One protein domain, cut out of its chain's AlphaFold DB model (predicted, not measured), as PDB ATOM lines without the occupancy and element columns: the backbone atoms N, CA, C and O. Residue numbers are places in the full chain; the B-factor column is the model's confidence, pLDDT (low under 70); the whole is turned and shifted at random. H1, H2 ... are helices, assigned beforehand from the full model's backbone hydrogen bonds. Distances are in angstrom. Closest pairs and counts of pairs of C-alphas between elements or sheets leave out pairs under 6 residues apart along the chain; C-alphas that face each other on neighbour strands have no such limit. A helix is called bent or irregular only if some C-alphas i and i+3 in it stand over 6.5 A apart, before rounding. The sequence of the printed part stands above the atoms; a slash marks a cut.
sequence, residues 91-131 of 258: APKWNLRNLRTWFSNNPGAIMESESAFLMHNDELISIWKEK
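This is residues 91 to 131 of the 258 residues of an uncharacterized protein of Fusarium oxysporum Fo47 (UniProt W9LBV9). The chain folds back on itself as a loose U: the longer helix H1 makes one arm, residues 104 to 114 stick out at the turn, and short, irregular H2 runs back in the other arm, followed by a tail, residues 120 to 131, with no named element. The 41 printed residues hold H1, then H2, and no named strand; the class is all helix, with 19 residues in named elements, under half. The whole is only just loose, close to compact, with a radius of gyration of the C-alphas of 11.0 A, and elongated, spanning 31 by 18 by 13 A.

H1, residues 93 to 105, begins at C-alpha 93 (-12.974, 28.932, 38.220) and measures 18.3 A. H2, residues 114 to 119, ends at C-alpha 119 (-19.251, 24.541, 28.103); it is irregular, with C-alphas 114 and 117 7.1 A apart.

H1 and H2 are close but not clearly touching; their closest C-alphas, of Arg 100 and Leu 118, are 7.2 A apart. They run opposite ways at a steep tilt of 43 degrees. In H1 every O i to N i+4 pair is within hydrogen-bond range; in H2 0 of 2 are, beside 2 of 3 O i to N i+3 pairs.

The C-alphas farthest apart, of Gly 108 and Lys 131, are 31.7 A apart. The printed part has no cut, and the link from H1 to H2 is short. Residues 128 to 131 are under pLDDT 70.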
ATOM      1  N   ALA A  91     -19.832  29.747  40.199       83.69
ATOM      2  CA  ALA A  91     -18.893  28.694  40.544       83.69
ATOM      3  C   ALA A  91     -17.439  29.200  40.427       83.69
ATOM      4  O   ALA A  91     -17.054  29.840  39.442       83.69
ATOM      5  N   PRO A  92     -16.573  28.916  41.417       78.31
ATOM      6  CA  PRO A  92     -15.188  29.352  41.355       78.31
ATOM      7  C   PRO A  92     -14.459  28.644  40.206       78.31
ATOM      8  O   PRO A  92     -14.496  27.420  40.088       78.31
ATOM      9  N   LYS A  93     -13.713  29.416  39.405       80.81
ATOM     10  CA  LYS A  93     -12.974  28.932  38.220       80.81
ATOM     11  C   LYS A  93     -12.077  27.719  38.495       80.81
ATOM     12  O   LYS A  93     -11.912  26.865  37.633       80.81
ATOM     13  N   TRP A  94     -11.503  27.631  39.695       76.19
ATOM     14  CA  TRP A  94     -10.698  26.483  40.118       76.19
ATOM     15  C   TRP A  94     -11.516  25.185  40.194       76.19
ATOM     16  O   TRP A  94     -11.053  24.160  39.704       76.19
ATOM     17  N   ASN A  95     -12.743  25.224  40.722       80.12
ATOM     18  CA  ASN A  95     -13.605  24.041  40.771       80.12
ATOM     19  C   ASN A  95     -14.016  23.605  39.363       80.12
ATOM     20  O   ASN A  95     -14.002  22.415  39.078       80.12
ATOM     21  N   LEU A  96     -14.306  24.562  38.473       84.38
ATOM     22  CA  LEU A  96     -14.596  24.275  37.063       84.38
ATOM     23  C   LEU A  96     -13.406  23.615  36.363       84.38
ATOM     24  O   LEU A  96     -13.576  22.635  35.638       84.38
ATOM     25  N   ARG A  97     -12.187  24.107  36.623       84.06
ATOM     26  CA  ARG A  97     -10.960  23.488  36.113       84.06
ATOM     27  C   ARG A  97     -10.801  22.062  36.631       84.06
ATOM     28  O   ARG A  97     -10.556  21.174  35.827       84.06
ATOM     29  N   ASN A  98     -10.978  21.839  37.932       81.31
ATOM     30  CA  ASN A  98     -10.868  20.503  38.521       81.31
ATOM     31  C   ASN A  98     -11.917  19.545  37.963       81.31
ATOM     32  O   ASN A  98     -11.592  18.399  37.671       81.31
ATOM     33  N   LEU A  99     -13.149  20.020  37.779       85.56
ATOM     34  CA  LEU A  99     -14.218  19.238  37.175       85.56
ATOM     35  C   LEU A  99     -13.847  18.848  35.742       85.56
ATOM     36  O   LEU A  99     -13.896  17.674  35.400       85.56
ATOM     37  N   ARG A 100     -13.368  19.798  34.931       86.88
ATOM     38  CA  ARG A 100     -12.900  19.518  33.567       86.88
ATOM     39  C   ARG A 100     -11.740  18.518  33.549       86.88
ATOM     40  O   ARG A 100     -11.779  17.578  32.766       86.88
ATOM     41  N   THR A 101     -10.753  18.680  34.431       85.31
ATOM     42  CA  THR A 101      -9.646  17.725  34.578       85.31
ATOM     43  C   THR A 101     -10.156  16.332  34.950       85.31
ATOM     44  O   THR A 101      -9.695  15.344  34.389       85.31
ATOM     45  N   TRP A 102     -11.136  16.237  35.852       85.44
ATOM     46  CA  TRP A 102     -11.737  14.959  36.229       85.44
ATOM     47  C   TRP A 102     -12.456  14.291  35.048       85.44
ATOM     48  O   TRP A 102     -12.252  13.100  34.830       85.44
ATOM     49  N   PHE A 103     -13.216  15.043  34.245       87.38
ATOM     50  CA  PHE A 103     -13.851  14.524  33.026       87.38
ATOM     51  C   PHE A 103     -12.821  14.056  31.989       87.38
ATOM     52  O   PHE A 103     -12.988  12.992  31.400       87.38
ATOM     53  N   SER A 104     -11.727  14.802  31.797       85.25
ATOM     54  CA  SER A 104     -10.620  14.382  30.923       85.25
ATOM     55  C   SER A 104      -9.952  13.088  31.394       85.25
ATOM     56  O   SER A 104      -9.542  12.279  30.564       85.25
ATOM     57  N   ASN A 105      -9.851  12.883  32.708       84.25
ATOM     58  CA  ASN A 105      -9.231  11.695  33.296       84.25
ATOM     59  C   ASN A 105     -10.166  10.474  33.329       84.25
ATOM     60  O   ASN A 105      -9.678   9.357  33.483       84.25
ATOM     61  N   ASN A 106     -11.481  10.669  33.190       84.12
ATOM     62  CA  ASN A 106     -12.492   9.610  33.268       84.12
ATOM     63  C   ASN A 106     -13.358   9.583  31.994       84.12
ATOM     64  O   ASN A 106     -14.545   9.931  32.035       84.12
ATOM     65  N   PRO A 107     -12.784   9.186  30.842       82.69
ATOM     66  CA  PRO A 107     -13.531   9.121  29.593       82.69
ATOM     67  C   PRO A 107     -14.669   8.096  29.695       82.69
ATOM     68  O   PRO A 107     -14.467   6.967  30.137       82.69
ATOM     69  N   GLY A 108     -15.875   8.488  29.275       83.06
ATOM     70  CA  GLY A 108     -17.052   7.612  29.260       83.06
ATOM     71  C   GLY A 108     -17.770   7.443  30.604       83.06
ATOM     72  O   GLY A 108     -18.720   6.669  30.671       83.06
ATOM     73  N   ALA A 109     -17.370   8.167  31.657       84.56
ATOM     74  CA  ALA A 109     -18.086   8.150  32.937       84.56
ATOM     75  C   ALA A 109     -19.503   8.747  32.839       84.56
ATOM     76  O   ALA A 109     -20.410   8.319  33.547       84.56
ATOM     77  N   ILE A 110     -19.683   9.740  31.965       86.25
ATOM     78  CA  ILE A 110     -20.947  10.439  31.700       86.25
ATOM     79  C   ILE A 110     -21.103  10.559  30.179       86.25
ATOM     80  O   ILE A 110     -20.106  10.705  29.465       86.25
ATOM     81  N   MET A 111     -22.338  10.483  29.676       88.38
ATOM     82  CA  MET A 111     -22.607  10.652  28.245       88.38
ATOM     83  C   MET A 111     -22.181  12.042  27.764       88.38
ATOM     84  O   MET A 111     -22.367  13.044  28.452       88.38
ATOM     85  N   GLU A 112     -21.657  12.126  26.542       84.94
ATOM     86  CA  GLU A 112     -21.163  13.391  25.984       84.94
ATOM     87  C   GLU A 112     -22.261  14.467  25.933       84.94
ATOM     88  O   GLU A 112     -22.009  15.620  26.289       84.94
ATOM     89  N   SER A 113     -23.505  14.072  25.631       86.81
ATOM     90  CA  SER A 113     -24.683  14.951  25.661       86.81
ATOM     91  C   SER A 113     -24.955  15.548  27.042       86.81
ATOM     92  O   SER A 113     -25.367  16.700  27.144       86.81
ATOM     93  N   GLU A 114     -24.708  14.786  28.108       86.00
ATOM     94  CA  GLU A 114     -24.885  15.241  29.487       86.00
ATOM     95  C   GLU A 114     -23.701  16.081  29.970       86.00
ATOM     96  O   GLU A 114     -23.861  16.867  30.891       86.00
ATOM     97  N   SER A 115     -22.525  15.987  29.342       85.56
ATOM     98  CA  SER A 115     -21.345  16.788  29.708       85.56
ATOM     99  C   SER A 115     -21.357  18.225  29.154       85.56
ATOM    100  O   SER A 115     -20.508  19.044  29.518       85.56
ATOM    101  N   ALA A 116     -22.339  18.568  28.310       86.56
ATOM    102  CA  ALA A 116     -22.437  19.861  27.629       86.56
ATOM    103  C   ALA A 116     -22.558  21.071  28.581       86.56
ATOM    104  O   ALA A 116     -22.196  22.194  28.210       86.56
ATOM    105  N   PHE A 117     -22.990  20.863  29.832       86.19
ATOM    106  CA  PHE A 117     -23.018  21.925  30.847       86.19
ATOM    107  C   PHE A 117     -21.616  22.485  31.152       86.19
ATOM    108  O   PHE A 117     -21.487  23.646  31.530       86.19
ATOM    109  N   LEU A 118     -20.543  21.714  30.927       85.00
ATOM    110  CA  LEU A 118     -19.156  22.165  31.128       85.00
ATOM    111  C   LEU A 118     -18.704  23.238  30.126       85.00
ATOM    112  O   LEU A 118     -17.629  23.829  30.298       85.00
ATOM    113  N   MET A 119     -19.481  23.459  29.063       84.62
ATOM    114  CA  MET A 119     -19.251  24.541  28.103       84.62
ATOM    115  C   MET A 119     -19.870  25.862  28.579       84.62
ATOM    116  O   MET A 119     -19.388  26.930  28.205       84.62
ATOM    117  N   HIS A 120     -20.867  25.798  29.466       85.38
ATOM    118  CA  HIS A 120     -21.627  26.937  29.974       85.38
ATOM    119  C   HIS A 120     -21.107  27.357  31.357       85.38
ATOM    120  O   HIS A 120     -21.787  27.242  32.374       85.38
ATOM    121  N   ASN A 121     -19.859  27.841  31.405       79.12
ATOM    122  CA  ASN A 121     -19.190  28.206  32.666       79.12
ATOM    123  C   ASN A 121     -19.962  29.246  33.496       79.12
ATOM    124  O   ASN A 121     -19.846  29.245  34.720       79.12
ATOM    125  N   ASP A 122     -20.708  30.126  32.830       78.94
ATOM    126  CA  ASP A 122     -21.400  31.253  33.457       78.94
ATOM    127  C   ASP A 122     -22.734  30.849  34.112       78.94
ATOM    128  O   ASP A 122     -23.267  31.599  34.926       78.94
ATOM    129  N   GLU A 123     -23.250  29.653  33.814       83.19
ATOM    130  CA  GLU A 123     -24.497  29.122  34.392       83.19
ATOM    131  C   GLU A 123     -24.252  28.289  35.657       83.19
ATOM    132  O   GLU A 123     -25.174  27.965  36.406       83.19
ATOM    133  N   LEU A 124     -22.995  27.926  35.911       86.38
ATOM    134  CA  LEU A 124     -22.632  27.079  37.034       86.38
ATOM    135  C   LEU A 124     -22.552  27.919  38.306       86.38
ATOM    136  O   LEU A 124     -21.758  28.854  38.411       86.38
ATOM    137  N   ILE A 125     -23.352  27.545  39.302       84.56
ATOM    138  CA  ILE A 125     -23.443  28.221  40.599       84.56
ATOM    139  C   ILE A 125     -22.797  27.389  41.707       84.56
ATOM    140  O   ILE A 125     -22.791  26.154  41.677       84.56
ATOM    141  N   SER A 126     -22.247  28.061  42.716       80.94
ATOM    142  CA  SER A 126     -21.737  27.400  43.918       80.94
ATOM    143  C   SER A 126     -22.835  27.306  44.976       80.94
ATOM    144  O   SER A 126     -23.293  28.321  45.490       80.94
ATOM    145  N   ILE A 127     -23.202  26.081  45.365       77.88
ATOM    146  CA  ILE A 127     -24.111  25.823  46.501       77.88
ATOM    147  C   ILE A 127     -23.439  26.210  47.832       77.88
ATOM    148  O   ILE A 127     -24.093  26.538  48.819       77.88
ATOM    149  N   TRP A 128     -22.105  26.186  47.865       68.25
ATOM    150  CA  TRP A 128     -21.324  26.495  49.055       68.25
ATOM    151  C   TRP A 128     -20.984  27.981  49.124       68.25
ATOM    152  O   TRP A 128     -20.657  28.604  48.111       68.25
ATOM    153  N   LYS A 129     -21.016  28.519  50.350       64.88
ATOM    154  CA  LYS A 129     -20.661  29.907  50.664       64.88
ATOM    155  C   LYS A 129     -19.286  30.254  50.091       64.88
ATOM    156  O   LYS A 129     -18.353  29.454  50.187       64.88
ATOM    157  N   GLU A 130     -19.164  31.455  49.522       64.06
ATOM    158  CA  GLU A 130     -17.895  31.940  48.984       64.06
ATOM    159  C   GLU A 130     -16.781  31.819  50.028       64.06
ATOM    160  O   GLU A 130     -16.889  32.304  51.159       64.06
ATOM    161  N   LYS A 131     -15.696  31.147  49.637       69.25
ATOM    162  CA  LYS A 131     -14.494  31.045  50.461       69.25
ATOM    163  C   LYS A 131     -13.853  32.432  50.588       69.25
ATOM    164  O   LYS A 131     -13.825  33.169  49.597       69.25
TER     165      LYS A 131